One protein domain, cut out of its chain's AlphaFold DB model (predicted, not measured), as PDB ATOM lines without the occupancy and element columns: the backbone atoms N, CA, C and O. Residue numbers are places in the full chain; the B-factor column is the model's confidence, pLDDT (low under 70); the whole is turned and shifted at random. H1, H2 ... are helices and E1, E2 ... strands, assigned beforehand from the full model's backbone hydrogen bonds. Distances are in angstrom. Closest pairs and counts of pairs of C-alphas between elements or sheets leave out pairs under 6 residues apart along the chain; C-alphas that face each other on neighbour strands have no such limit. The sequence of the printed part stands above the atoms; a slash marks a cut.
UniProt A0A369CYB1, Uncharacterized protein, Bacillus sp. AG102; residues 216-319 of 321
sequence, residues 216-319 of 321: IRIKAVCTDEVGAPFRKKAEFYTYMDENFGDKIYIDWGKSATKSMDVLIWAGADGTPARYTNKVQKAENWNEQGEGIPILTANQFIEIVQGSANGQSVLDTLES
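AT A GLANCE: This is residues 216 to 319 of the 321 residues of an uncharacterized protein of Bacillus sp. AG102 (UniProt A0A369CYB1). A small, twisted sheet of three parallel strands has three helices, H1, H3 and H4, over one face, while the fourth, H2, sits away from them and only grazes the sheet near E3. H1 and H3 run side by side, and H4 slants steeply to H3. The printed part has 104 residues, with four named helices and three named strands in the order E1, H1, E2, E3, H2, H3, H4; the sheet's order is E2, E1, E3, and the class is mixed, helices and strands. It is compact, with a radius of gyration of the C-alphas of 12.6 A, and rounded, spanning 33 by 30 by 22 A.

IN THESE COORDINATES: The inner strand E1, residues 217 to 222, is 15.6 A long and begins at C-alpha 217, (237.519, 168.159, 190.922). The edge strands are E2, residues 249 to 253, 12.5 A, and E3, residues 262 to 264, 6.5 A. H1, residues 233 to 244, is the longest helix by residues and measures 15.9 A. H2, residues 277 to 286, is 14.2 A long, and H3, residues 297 to 306, is 14.3 A. H4, residues 310 to 319, is 14.5 A and ends at C-alpha 319, (223.708, 173.636, 183.072).

HOW THE PARTS SIT: E2 and E1 are parallel at 39 degrees, with N 218 and O 249 2.8 A apart, within hydrogen-bond range. E1 and E3 are parallel at 36 degrees, with N 264 and O 221 within range at 2.8 A. E1, H1 and E2 form a strand-helix-strand unit, two parallel neighbour strands with a helix between them in the chain, and its crossover is right-handed. H1, H3 and H4 on one face of the sheet make two layers with it. The closest C-alphas of E3 and H3 are those of Ile 264 and Ala 297, 6.2 A. H1 and H3 are close but not clearly touching, Phe 236 and Ala 297 having the closest C-alphas at 7.5 A; they run the same way at a shallow tilt of 8 degrees. H3 and H4 touch, with the C-alphas of Val 304 and Val 313 5.8 A apart, at a steep tilt of 60 degrees, opposite ways. H2 grazes the sheet with residues 278 to 283; its closest C-alphas to E3 are those of Ala 282 and Leu 263, 7.4 A. H2 is apart from H1, H3 and H4. In H1, H2, H3 and H4 every O i to N i+4 pair is within hydrogen-bond range.

THE WHOLE: The two C-alphas farthest apart are those of Glu 242 and Gln 288, 35.7 A. The printed part has no cut. The link from E3 to H2, residues 265 to 276, is long; residues 263 to 264 of E3 also pair in parallel with residues 294 to 295. The mean pLDDT of the printed part is 92.4, and no printed residue is under 70.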
ATOM      1  N   ILE A 216     237.570 171.487 194.235       81.06
ATOM      2  CA  ILE A 216     236.668 171.117 193.160       81.06
ATOM      3  C   ILE A 216     237.407 170.344 192.075       81.06
ATOM      4  O   ILE A 216     238.247 170.881 191.348       81.06
ATOM      5  N   ARG A 217     237.022 169.073 191.946       86.62
ATOM      6  CA  ARG A 217     237.519 168.159 190.922       86.62
ATOM      7  C   ARG A 217     236.570 168.104 189.733       86.62
ATOM      8  O   ARG A 217     235.411 167.742 189.899       86.62
ATOM      9  N   ILE A 218     237.095 168.372 188.544       92.19
ATOM     10  CA  ILE A 218     236.401 168.224 187.264       92.19
ATOM     11  C   ILE A 218     236.973 167.010 186.536       92.19
ATOM     12  O   ILE A 218     238.149 166.973 186.179       92.19
ATOM     13  N   LYS A 219     236.148 166.003 186.279       92.88
ATOM     14  CA  LYS A 219     236.480 164.817 185.487       92.88
ATOM     15  C   LYS A 219     236.326 165.138 184.009       92.88
ATOM     16  O   LYS A 219     235.251 164.974 183.432       92.88
ATOM     17  N   ALA A 220     237.415 165.555 183.381       96.06
ATOM     18  CA  ALA A 220     237.427 165.896 181.966       96.06
ATOM     19  C   ALA A 220     238.070 164.792 181.123       96.06
ATOM     20  O   ALA A 220     239.066 164.173 181.501       96.06
ATOM     21  N   VAL A 221     237.543 164.566 179.923       96.31
ATOM     22  CA  VAL A 221     238.142 163.651 178.944       96.31
ATOM     23  C   VAL A 221     238.476 164.425 177.678       96.31
ATOM     24  O   VAL A 221     237.603 165.044 177.088       96.31
ATOM     25  N   CYS A 222     239.719 164.329 177.197       95.69
ATOM     26  CA  CYS A 222     240.102 164.918 175.910       95.69
ATOM     27  C   CYS A 222     240.180 163.875 174.795       95.69
ATOM     28  O   CYS A 222     240.662 162.744 174.987       95.69
ATOM     29  N   THR A 223     239.787 164.275 173.590       92.94
ATOM     30  CA  THR A 223     240.234 163.630 172.349       92.94
ATOM     31  C   THR A 223     241.701 163.964 172.060       92.94
ATOM     32  O   THR A 223     242.367 164.648 172.836       92.94
ATOM     33  N   ASP A 224     242.257 163.428 170.973       86.06
ATOM     34  CA  ASP A 224     243.646 163.728 170.598       86.06
ATOM     35  C   ASP A 224     243.819 165.174 170.103       86.06
ATOM     36  O   ASP A 224     244.863 165.780 170.341       86.06
ATOM     37  N   GLU A 225     242.764 165.735 169.508       90.69
ATOM     38  CA  GLU A 225     242.660 167.130 169.077       90.69
ATOM     39  C   GLU A 225     241.661 167.860 169.980       90.69
ATOM     40  O   GLU A 225     240.494 167.469 170.036       90.69
ATOM     41  N   VAL A 226     242.107 168.890 170.702       91.06
ATOM     42  CA  VAL A 226     241.281 169.628 171.686       91.06
ATOM     43  C   VAL A 226     240.788 170.986 171.177       91.06
ATOM     44  O   VAL A 226     239.854 171.544 171.739       91.06
ATOM     45  N   GLY A 227     241.372 171.491 170.088       89.81
ATOM     46  CA  GLY A 227     241.016 172.766 169.467       89.81
ATOM     47  C   GLY A 227     242.061 173.850 169.722       89.81
ATOM     48  O   GLY A 227     242.971 173.686 170.536       89.81
ATOM     49  N   ALA A 228     241.936 174.959 168.992       87.94
ATOM     50  CA  ALA A 228     242.826 176.105 169.143       87.94
ATOM     51  C   ALA A 228     242.765 176.678 170.579       87.94
ATOM     52  O   ALA A 228     241.706 176.618 171.206       87.94
ATOM     53  N   PRO A 229     243.873 177.236 171.104       92.25
ATOM     54  CA  PRO A 229     245.183 177.419 170.459       92.25
ATOM     55  C   PRO A 229     246.119 176.192 170.504       92.25
ATOM     56  O   PRO A 229     247.256 176.284 170.040       92.25
ATOM     57  N   PHE A 230     245.686 175.048 171.038       93.38
ATOM     58  CA  PHE A 230     246.576 173.919 171.327       93.38
ATOM     59  C   PHE A 230     246.674 172.937 170.163       93.38
ATOM     60  O   PHE A 230     245.672 172.500 169.597       93.38
ATOM     61  N   ARG A 231     247.899 172.517 169.833       82.62
ATOM     62  CA  ARG A 231     248.113 171.471 168.820       82.62
ATOM     63  C   ARG A 231     247.993 170.080 169.416       82.62
ATOM     64  O   ARG A 231     247.608 169.144 168.720       82.62
ATOM     65  N   LYS A 232     248.354 169.930 170.691       82.25
ATOM     66  CA  LYS A 232     248.327 168.653 171.413       82.25
ATOM     67  C   LYS A 232     247.575 168.804 172.726       82.25
ATOM     68  O   LYS A 232     247.778 169.771 173.447       82.25
ATOM     69  N   LYS A 233     246.819 167.774 173.116       88.44
ATOM     70  CA  LYS A 233     246.164 167.729 174.438       88.44
ATOM     71  C   LYS A 233     247.127 167.904 175.622       88.44
ATOM     72  O   LYS A 233     246.730 168.452 176.634       88.44
ATOM     73  N   ALA A 234     248.387 167.476 175.491       86.25
ATOM     74  CA  ALA A 234     249.389 167.653 176.546       86.25
ATOM     75  C   ALA A 234     249.718 169.134 176.799       86.25
ATOM     76  O   ALA A 234     249.871 169.523 177.946       86.25
ATOM     77  N   GLU A 235     249.766 169.956 175.742       88.50
ATOM     78  CA  GLU A 235     249.973 171.409 175.865       88.50
ATOM     79  C   GLU A 235     248.799 172.055 176.605       88.50
ATOM     80  O   GLU A 235     248.988 172.918 177.453       88.50
ATOM     81  N   PHE A 236     247.584 171.585 176.318       94.75
ATOM     82  CA  PHE A 236     246.383 172.033 177.003       94.75
ATOM     83  C   PHE A 236     246.355 171.626 178.483       94.75
ATOM     84  O   PHE A 236     245.994 172.448 179.318       94.75
ATOM     85  N   TYR A 237     246.780 170.405 178.831       91.81
ATOM     86  CA  TYR A 237     246.889 169.973 180.232       91.81
ATOM     87  C   TYR A 237     247.830 170.883 181.017       91.81
ATOM     88  O   TYR A 237     247.435 171.427 182.043       91.81
ATOM     89  N   THR A 238     249.032 171.113 180.477       86.69
ATOM     90  CA  THR A 238     250.014 172.028 181.067       86.69
ATOM     91  C   THR A 238     249.443 173.433 181.231       86.69
ATOM     92  O   THR A 238     249.542 174.001 182.311       86.69
ATOM     93  N   TYR A 239     248.781 173.967 180.201       94.12
ATOM     94  CA  TYR A 239     248.172 175.293 180.275       94.12
ATOM     95  C   TYR A 239     247.117 175.395 181.384       94.12
ATOM     96  O   TYR A 239     247.122 176.370 182.133       94.12
ATOM     97  N   MET A 240     246.227 174.404 181.507       93.88
ATOM     98  CA  MET A 240     245.195 174.417 182.546       93.88
ATOM     99  C   MET A 240     245.795 174.354 183.951       93.88
ATOM    100  O   MET A 240     245.381 175.128 184.810       93.88
ATOM    101  N   ASP A 241     246.785 173.486 184.166       86.94
ATOM    102  CA  ASP A 241     247.455 173.353 185.462       86.94
ATOM    103  C   ASP A 241     248.198 174.648 185.846       86.94
ATOM    104  O   ASP A 241     248.088 175.107 186.981       86.94
ATOM    105  N   GLU A 242     248.902 175.278 184.899       86.69
ATOM    106  CA  GLU A 242     249.676 176.506 185.135       86.69
ATOM    107  C   GLU A 242     248.808 177.752 185.363       86.69
ATOM    108  O   GLU A 242     249.220 178.655 186.090       86.69
ATOM    109  N   ASN A 243     247.631 177.833 184.730       91.38
ATOM    110  CA  ASN A 243     246.808 179.052 184.732       91.38
ATOM    111  C   ASN A 243     245.572 178.965 185.634       91.38
ATOM    112  O   ASN A 243     245.018 180.005 185.984       91.38
ATOM    113  N   PHE A 244     245.112 177.756 185.970       91.56
ATOM    114  CA  PHE A 244     243.861 177.545 186.710       91.56
ATOM    115  C   PHE A 244     243.934 176.443 187.775       91.56
ATOM    116  O   PHE A 244     242.900 176.116 188.361       91.56
ATOM    117  N   GLY A 245     245.109 175.860 188.036       82.62
ATOM    118  CA  GLY A 245     245.266 174.770 189.007       82.62
ATOM    119  C   GLY A 245     244.916 175.154 190.452       82.62
ATOM    120  O   GLY A 245     244.542 174.292 191.244       82.62
ATOM    121  N   ASP A 246     244.979 176.444 190.787       81.38
ATOM    122  CA  ASP A 246     244.541 177.018 192.066       81.38
ATOM    123  C   ASP A 246     243.010 177.152 192.178       81.38
ATOM    124  O   ASP A 246     242.467 177.260 193.278       81.38
ATOM    125  N   LYS A 247     242.302 177.134 191.044       85.62
ATOM    126  CA  LYS A 247     240.852 177.344 190.955       85.62
ATOM    127  C   LYS A 247     240.063 176.064 190.716       85.62
ATOM    128  O   LYS A 247     238.962 175.930 191.252       85.62
ATOM    129  N   ILE A 248     240.601 175.151 189.909       88.94
ATOM    130  CA  ILE A 248     240.019 173.838 189.616       88.94
ATOM    131  C   ILE A 248     241.107 172.770 189.562       88.94
ATOM    132  O   ILE A 248     242.190 172.995 189.029       88.94
ATOM    133  N   TYR A 249     240.789 171.571 190.042       87.06
ATOM    134  CA  TYR A 249     241.580 170.386 189.743       87.06
ATOM    135  C   TYR A 249     240.923 169.588 188.621       87.06
ATOM    136  O   TYR A 249     239.753 169.228 188.727       87.06
ATOM    137  N   ILE A 250     241.667 169.260 187.564       89.88
ATOM    138  CA  ILE A 250     241.130 168.464 186.458       89.88
ATOM    139  C   ILE A 250     241.667 167.031 186.523       89.88
ATOM    140  O   ILE A 250     242.861 166.780 186.359       89.88
ATOM    141  N   ASP A 251     240.763 166.072 186.721       87.06
ATOM    142  CA  ASP A 251     241.044 164.640 186.612       87.06
ATOM    143  C   ASP A 251     240.903 164.200 185.147       87.06
ATOM    144  O   ASP A 251     239.804 163.947 184.640       87.06
ATOM    145  N   TRP A 252     242.036 164.148 184.442       91.38
ATOM    146  CA  TRP A 252     242.096 163.818 183.020       91.38
ATOM    147  C   TRP A 252     241.856 162.324 182.751       91.38
ATOM    148  O   TRP A 252     242.766 161.486 182.750       91.38
ATOM    149  N   GLY A 253     240.615 161.983 182.408       85.88
ATOM    150  CA  GLY A 253     240.207 160.623 182.091       85.88
ATOM    151  C   GLY A 253     240.801 160.096 180.775       85.88
ATOM    152  O   GLY A 253     240.712 160.699 179.701       85.88
ATOM    153  N   LYS A 254     241.360 158.876 180.814       86.00
ATOM    154  CA  LYS A 254     241.900 158.203 179.612       86.00
ATOM    155  C   LYS A 254     240.811 157.779 178.625       86.00
ATOM    156  O   LYS A 254     241.069 157.689 177.422       86.00
ATOM    157  N   SER A 255     239.611 157.491 179.119       88.31
ATOM    158  CA  SER A 255     238.466 156.994 178.353       88.31
ATOM    159  C   SER A 255     237.204 157.738 178.760       88.31
ATOM    160  O   SER A 255     237.075 158.112 179.918       88.31
ATOM    161  N   ALA A 256     236.277 157.905 177.815       92.38
ATOM    162  CA  ALA A 256     234.956 158.447 178.105       92.38
ATOM    163  C   ALA A 256     234.200 157.518 179.069       92.38
ATOM    164  O   ALA A 256     234.216 156.292 178.883       92.38
ATOM    165  N   THR A 257     233.539 158.101 180.067       92.56
ATOM    166  CA  THR A 257     232.696 157.425 181.067       92.56
ATOM    167  C   THR A 257     231.450 158.263 181.328       92.56
ATOM    168  O   THR A 257     231.548 159.479 181.250       92.56
ATOM    169  N   LYS A 258     230.328 157.652 181.728       91.56
ATOM    170  CA  LYS A 258     229.105 158.396 182.093       91.56
ATOM    171  C   LYS A 258     229.293 159.371 183.259       91.56
ATOM    172  O   LYS A 258     228.580 160.346 183.367       91.56
ATOM    173  N   SER A 259     230.265 159.106 184.129       90.12
ATOM    174  CA  SER A 259     230.568 159.949 185.286       90.12
ATOM    175  C   SER A 259     231.563 161.075 184.986       90.12
ATOM    176  O   SER A 259     232.220 161.519 185.925       90.12
ATOM    177  N   MET A 260     231.824 161.395 183.714       95.12
ATOM    178  CA  MET A 260     232.690 162.522 183.351       95.12
ATOM    179  C   MET A 260     231.855 163.796 183.293       95.12
ATOM    180  O   MET A 260     230.717 163.740 182.839       95.12
ATOM    181  N   ASP A 261     232.441 164.914 183.698       96.81
ATOM    182  CA  ASP A 261     231.743 166.198 183.779       96.81
ATOM    183  C   ASP A 261     231.794 166.943 182.437       96.81
ATOM    184  O   ASP A 261     230.944 167.774 182.148       96.81
ATOM    185  N   VAL A 262     232.795 166.653 181.595       97.94
ATOM    186  CA  VAL A 262     232.956 167.294 180.281       97.94
ATOM    187  C   VAL A 262     233.797 166.450 179.318       97.94
ATOM    188  O   VAL A 262     234.792 165.820 179.702       97.94
ATOM    189  N   LEU A 263     233.430 166.471 178.033       97.75
ATOM    190  CA  LEU A 263     234.274 166.000 176.932       97.75
ATOM    191  C   LEU A 263     234.859 167.197 176.171       97.75
ATOM    192  O   LEU A 263     234.121 168.048 175.687       97.75
ATOM    193  N   ILE A 264     236.181 167.220 175.993       97.88
ATOM    194  CA  ILE A 264     236.878 168.275 175.251       97.88
ATOM    195  C   ILE A 264     237.336 167.750 173.887       97.88
ATOM    196  O   ILE A 264     238.126 166.798 173.803       97.88
ATOM    197  N   TRP A 265     236.839 168.379 172.822       97.00
ATOM    198  CA  TRP A 265     237.056 167.992 171.432       97.00
ATOM    199  C   TRP A 265     237.108 169.203 170.497       97.00
ATOM    200  O   TRP A 265     236.239 170.066 170.527       97.00
ATOM    201  N   ALA A 266     238.104 169.225 169.606       95.75
ATOM    202  CA  ALA A 266     238.296 170.307 168.639       95.75
ATOM    203  C   ALA A 266     237.084 170.572 167.731       95.75
ATOM    204  O   ALA A 266     236.926 171.695 167.278       95.75
ATOM    205  N   GLY A 267     236.262 169.553 167.454       94.88
ATOM    206  CA  GLY A 267     235.097 169.676 166.573       94.88
ATOM    207  C   GLY A 267     233.791 170.032 167.275       94.88
ATOM    208  O   GLY A 267     232.747 170.026 166.629       94.88
ATOM    209  N   ALA A 268     233.827 170.338 168.576       94.56
ATOM    210  CA  ALA A 268     232.630 170.680 169.345       94.56
ATOM    211  C   ALA A 268     231.920 171.951 168.839       94.56
ATOM    212  O   ALA A 268     230.716 172.098 169.008       94.56
ATOM    213  N   ASP A 269     232.651 172.852 168.179       92.69
ATOM    214  CA  ASP A 269     232.120 174.069 167.554       92.69
ATOM    215  C   ASP A 269     231.742 173.885 166.068       92.69
ATOM    216  O   ASP A 269     231.440 174.854 165.372       92.69
ATOM    217  N   GLY A 270     231.760 172.646 165.565       90.75
ATOM    218  CA  GLY A 270     231.521 172.322 164.159       90.75
ATOM    219  C   GLY A 270     232.764 172.403 163.267       90.75
ATOM    220  O   GLY A 270     232.673 172.103 162.073       90.75
ATOM    221  N   THR A 271     233.933 172.760 163.810       90.69
ATOM    222  CA  THR A 271     235.197 172.714 163.064       90.69
ATOM    223  C   THR A 271     235.535 171.268 162.672       90.69
ATOM    224  O   THR A 271     235.383 170.351 163.482       90.69
ATOM    225  N   PRO A 272     236.029 171.007 161.444       91.50
ATOM    226  CA  PRO A 272     236.454 169.668 161.055       91.50
ATOM    227  C   PRO A 272     237.552 169.134 161.980       91.50
ATOM    228  O   PRO A 272     238.667 169.650 162.005       91.50
ATOM    229  N   ALA A 273     237.241 168.063 162.704       92.50
ATOM    230  CA  ALA A 273     238.165 167.369 163.588       92.50
ATOM    231  C   ALA A 273     237.905 165.865 163.541       92.50
ATOM    232  O   ALA A 273     236.817 165.406 163.179       92.50
ATOM    233  N   ARG A 274     238.899 165.065 163.935       92.44
ATOM    234  CA  ARG A 274     238.739 163.611 163.962       92.44
ATOM    235  C   ARG A 274     237.615 163.199 164.916       92.44
ATOM    236  O   ARG A 274     237.709 163.399 166.126       92.44
ATOM    237  N   TYR A 275     236.601 162.531 164.372       94.50
ATOM    238  CA  TYR A 275     235.541 161.900 165.150       94.50
ATOM    239  C   TYR A 275     236.061 160.598 165.777       94.50
ATOM    240  O   TYR A 275     236.527 159.693 165.079       94.50
ATOM    241  N   THR A 276     236.058 160.516 167.107       94.38
ATOM    242  CA  THR A 276     236.654 159.391 167.848       94.38
ATOM    243  C   THR A 276     235.600 158.595 168.611       94.38
ATOM    244  O   THR A 276     234.531 159.106 168.926       94.38
ATOM    245  N   ASN A 277     235.948 157.375 169.035       95.56
ATOM    246  CA  ASN A 277     235.092 156.557 169.906       95.56
ATOM    247  C   ASN A 277     234.695 157.260 171.219       95.56
ATOM    248  O   ASN A 277     233.733 156.845 171.858       95.56
ATOM    249  N   LYS A 278     235.449 158.274 171.671       96.25
ATOM    250  CA  LYS A 278     235.099 159.059 172.866       96.25
ATOM    251  C   LYS A 278     233.926 160.001 172.586       96.25
ATOM    252  O   LYS A 278     233.012 160.045 173.398       96.25
ATOM    253  N   VAL A 279     233.950 160.669 171.428       96.56
ATOM    254  CA  VAL A 279     232.878 161.564 170.954       96.56
ATOM    255  C   VAL A 279     231.605 160.761 170.729       96.56
ATOM    256  O   VAL A 279     230.596 161.041 171.361       96.56
ATOM    257  N   GLN A 280     231.703 159.666 169.971       96.56
ATOM    258  CA  GLN A 280     230.564 158.783 169.710       96.56
ATOM    259  C   GLN A 280     229.899 158.272 170.993       96.56
ATOM    260  O   GLN A 280     228.680 158.196 171.082       96.56
ATOM    261  N   LYS A 281     230.690 157.906 172.010       96.75
ATOM    262  CA  LYS A 281     230.141 157.470 173.299       96.75
ATOM    263  C   LYS A 281     229.401 158.589 174.024       96.75
ATOM    264  O   LYS A 281     228.324 158.321 174.536       96.75
ATOM    265  N   ALA A 282     229.983 159.787 174.082       96.44
ATOM    266  CA  ALA A 282     229.363 160.932 174.741       96.44
ATOM    267  C   ALA A 282     228.048 161.325 174.060       96.44
ATOM    268  O   ALA A 282     227.034 161.427 174.734       96.44
ATOM    269  N   GLU A 283     228.031 161.429 172.729       96.19
ATOM    270  CA  GLU A 283     226.811 161.730 171.967       96.19
ATOM    271  C   GLU A 283     225.726 160.668 172.187       96.19
ATOM    272  O   GLU A 283     224.604 161.011 172.546       96.19
ATOM    273  N   ASN A 284     226.071 159.376 172.106       96.69
ATOM    274  CA  ASN A 284     225.126 158.289 172.391       96.69
ATOM    275  C   ASN A 284     224.567 158.337 173.826       96.69
ATOM    276  O   ASN A 284     223.455 157.878 174.077       96.69
ATOM    277  N   TRP A 285     225.348 158.813 174.799       96.44
ATOM    278  CA  TRP A 285     224.890 158.996 176.179       96.44
ATOM    279  C   TRP A 285     223.999 160.229 176.323       96.44
ATOM    280  O   TRP A 285     223.004 160.177 177.042       96.44
ATOM    281  N   ASN A 286     224.282 161.295 175.581       95.31
ATOM    282  CA  ASN A 286     223.441 162.487 175.546       95.31
ATOM    283  C   ASN A 286     222.091 162.203 174.880       95.31
ATOM    284  O   ASN A 286     221.062 162.639 175.386       95.31
ATOM    285  N   GLU A 287     222.056 161.370 173.836       94.50
ATOM    286  CA  GLU A 287     220.810 160.842 173.258       94.50
ATOM    287  C   GLU A 287     219.981 160.033 174.275       94.50
ATOM    288  O   GLU A 287     218.762 159.923 174.146       94.50
ATOM    289  N   GLN A 288     220.631 159.478 175.303       94.06
ATOM    290  CA  GLN A 288     219.995 158.760 176.415       94.06
ATOM    291  C   GLN A 288     219.657 159.669 177.610       94.06
ATOM    292  O   GLN A 288     219.128 159.172 178.602       94.06
ATOM    293  N   GLY A 289     219.933 160.974 177.518       91.88
ATOM    294  CA  GLY A 289     219.608 161.966 178.544       91.88
ATOM    295  C   GLY A 289     220.664 162.159 179.636       91.88
ATOM    296  O   GLY A 289     220.319 162.658 180.698       91.88
ATOM    297  N   GLU A 290     221.923 161.759 179.417       91.25
ATOM    298  CA  GLU A 290     223.000 161.947 180.412       91.25
ATOM    299  C   GLU A 290     223.540 163.388 180.471       91.25
ATOM    300  O   GLU A 290     224.173 163.736 181.459       91.25
ATOM    301  N   GLY A 291     223.305 164.208 179.439       92.81
ATOM    302  CA  GLY A 291     223.646 165.635 179.447       92.81
ATOM    303  C   GLY A 291     225.126 165.931 179.704       92.81
ATOM    304  O   GLY A 291     225.482 166.681 180.601       92.81
ATOM    305  N   ILE A 292     226.036 165.306 178.961       96.44
ATOM    306  CA  ILE A 292     227.473 165.549 179.116       96.44
ATOM    307  C   ILE A 292     227.897 166.646 178.130       96.44
ATOM    308  O   ILE A 292     227.860 166.399 176.917       96.44
ATOM    309  N   PRO A 293     228.347 167.827 178.590       97.38
ATOM    310  CA  PRO A 293     228.761 168.898 177.694       97.38
ATOM    311  C   PRO A 293     229.972 168.483 176.845       97.38
ATOM    312  O   PRO A 293     230.942 167.891 177.334       97.38
ATOM    313  N   ILE A 294     229.914 168.813 175.552       97.31
ATOM    314  CA  ILE A 294     230.993 168.607 174.578       97.31
ATOM    315  C   ILE A 294     231.495 169.985 174.149       97.31
ATOM    316  O   ILE A 294     230.746 170.741 173.538       97.31
ATOM    317  N   LEU A 295     232.744 170.315 174.481       97.50
ATOM    318  CA  LEU A 295     233.307 171.663 174.327       97.50
ATOM    319  C   LEU A 295     234.652 171.643 173.596       97.50
ATOM    320  O   LEU A 295     235.387 170.658 173.646       97.50
ATOM    321  N   THR A 296     235.025 172.750 172.958       97.19
ATOM    322  CA  THR A 296     236.413 172.979 172.534       97.19
ATOM    323  C   THR A 296     237.269 173.404 173.729       97.19
ATOM    324  O   THR A 296     236.756 173.852 174.757       97.19
ATOM    325  N   ALA A 297     238.596 173.306 173.601       97.06
ATOM    326  CA  ALA A 297     239.520 173.801 174.622       97.06
ATOM    327  C   ALA A 297     239.263 175.278 174.964       97.06
ATOM    328  O   ALA A 297     239.263 175.638 176.138       97.06
ATOM    329  N   ASN A 298     238.996 176.118 173.957       96.56
ATOM    330  CA  ASN A 298     238.739 177.541 174.168       96.56
ATOM    331  C   ASN A 298     237.417 177.792 174.908       96.56
ATOM    332  O   ASN A 298     237.400 178.558 175.862       96.56
ATOM    333  N   GLN A 299     236.337 177.090 174.539       97.25
ATOM    334  CA  GLN A 299     235.056 177.190 175.251       97.25
ATOM    335  C   GLN A 299     235.194 176.783 176.722       97.25
ATOM    336  O   GLN A 299     234.669 177.450 177.609       97.25
ATOM    337  N   PHE A 300     235.933 175.705 176.997       97.62
ATOM    338  CA  PHE A 300     236.187 175.288 178.371       97.62
ATOM    339  C   PHE A 300     237.002 176.335 179.146       97.62
ATOM    340  O   PHE A 300     236.646 176.669 180.273       97.62
ATOM    341  N   ILE A 301     238.047 176.908 178.538       97.38
ATOM    342  CA  ILE A 301     238.832 177.998 179.144       97.38
ATOM    343  C   ILE A 301     237.947 179.204 179.461       97.38
ATOM    344  O   ILE A 301     238.046 179.744 180.560       97.38
ATOM    345  N   GLU A 302     237.067 179.611 178.547       96.88
ATOM    346  CA  GLU A 302     236.151 180.739 178.749       96.88
ATOM    347  C   GLU A 302     235.219 180.510 179.948       96.88
ATOM    348  O   GLU A 302     235.046 181.413 180.770       96.88
ATOM    349  N   ILE A 303     234.685 179.294 180.112       97.06
ATOM    350  CA  ILE A 303     233.878 178.923 181.286       97.06
ATOM    351  C   ILE A 303     234.706 179.043 182.568       97.06
ATOM    352  O   ILE A 303     234.262 179.643 183.553       97.06
ATOM    353  N   VAL A 304     235.921 178.491 182.568       95.75
ATOM    354  CA  VAL A 304     236.802 178.518 183.742       95.75
ATOM    355  C   VAL A 304     237.187 179.954 184.093       95.75
ATOM    356  O   VAL A 304     237.147 180.323 185.266       95.75
ATOM    357  N   GLN A 305     237.498 180.795 183.106       95.56
ATOM    358  CA  GLN A 305     237.818 182.212 183.297       95.56
ATOM    359  C   GLN A 305     236.622 183.010 183.824       95.56
ATOM    360  O   GLN A 305     236.789 183.791 184.760       95.56
ATOM    361  N   GLY A 306     235.429 182.795 183.263       94.44
ATOM    362  CA  GLY A 306     234.206 183.513 183.633       94.44
ATOM    363  C   GLY A 306     233.614 183.115 184.989       94.44
ATOM    364  O   GLY A 306     232.833 183.868 185.566       94.44
ATOM    365  N   SER A 307     233.991 181.953 185.520       93.00
ATOM    366  CA  SER A 307     233.498 181.448 186.805       93.00
ATOM    367  C   SER A 307     234.130 182.173 188.001       93.00
ATOM    368  O   SER A 307     235.277 182.596 187.937       93.00
ATOM    369  N   ALA A 308     233.437 182.295 189.136       87.06
ATOM    370  CA  ALA A 308     234.020 182.925 190.332       87.06
ATOM    371  C   ALA A 308     234.993 181.990 191.076       87.06
ATOM    372  O   ALA A 308     236.028 182.420 191.577       87.06
ATOM    373  N   ASN A 309     234.669 180.700 191.128       87.06
ATOM    374  CA  ASN A 309     235.436 179.645 191.788       87.06
ATOM    375  C   ASN A 309     235.189 178.308 191.067       87.06
ATOM    376  O   ASN A 309     234.441 178.267 190.089       87.06
ATOM    377  N   GLY A 310     235.807 177.223 191.539       86.38
ATOM    378  CA  GLY A 310     235.636 175.903 190.930       86.38
ATOM    379  C   GLY A 310     234.197 175.379 190.949       86.38
ATOM    380  O   GLY A 310     233.778 174.761 189.975       86.38
ATOM    381  N   GLN A 311     233.406 175.672 191.989       89.69
ATOM    382  CA  GLN A 311     232.014 175.210 192.064       89.69
ATOM    383  C   GLN A 311     231.178 175.855 190.959       89.69
ATOM    384  O   GLN A 311     230.439 175.167 190.270       89.69
ATOM    385  N   SER A 312     231.386 177.148 190.698       92.00
ATOM    386  CA  SER A 312     230.732 177.834 189.579       92.00
ATOM    387  C   SER A 312     231.081 177.231 188.213       92.00
ATOM    388  O   SER A 312     230.259 177.293 187.299       92.00
ATOM    389  N   VAL A 313     232.271 176.632 188.064       93.69
ATOM    390  CA  VAL A 313     232.631 175.904 186.837       93.69
ATOM    391  C   VAL A 313     231.769 174.652 186.704       93.69
ATOM    392  O   VAL A 313     231.162 174.461 185.655       93.69
ATOM    393  N   LEU A 314     231.684 173.832 187.758       91.88
ATOM    394  CA  LEU A 314     230.839 172.633 187.768       91.88
ATOM    395  C   LEU A 314     229.371 172.971 187.499       91.88
ATOM    396  O   LEU A 314     228.788 172.393 186.590       91.88
ATOM    397  N   ASP A 315     228.818 173.962 188.199       92.44
ATOM    398  CA  ASP A 315     227.426 174.391 188.019       92.44
ATOM    399  C   ASP A 315     227.158 174.819 186.563       92.44
ATOM    400  O   ASP A 315     226.106 174.532 185.990       92.44
ATOM    401  N   THR A 316     228.131 175.490 185.931       95.81
ATOM    402  CA  THR A 316     228.025 175.893 184.522       95.81
ATOM    403  C   THR A 316     228.046 174.679 183.595       95.81
ATOM    404  O   THR A 316     227.228 174.610 182.680       95.81
ATOM    405  N   LEU A 317     228.939 173.711 183.824       95.38
ATOM    406  CA  LEU A 317     229.000 172.477 183.033       95.38
ATOM    407  C   LEU A 317     227.700 171.672 183.149       95.38
ATOM    408  O   LEU A 317     227.160 171.261 182.125       95.38
ATOM    409  N   GLU A 318     227.166 171.523 184.361       91.44
ATOM    410  CA  GLU A 318     225.887 170.847 184.611       91.44
ATOM    411  C   GLU A 318     224.714 171.547 183.912       91.44
ATOM    412  O   GLU A 318     223.785 170.887 183.466       91.44
ATOM    413  N   SER A 319     224.758 172.877 183.768       91.69
ATOM    414  CA  SER A 319     223.708 173.636 183.072       91.69
ATOM    415  C   SER A 319     223.753 173.542 181.540       91.69
ATOM    416  O   SER A 319     222.763 173.862 180.880       91.69
TER     417      SER A 319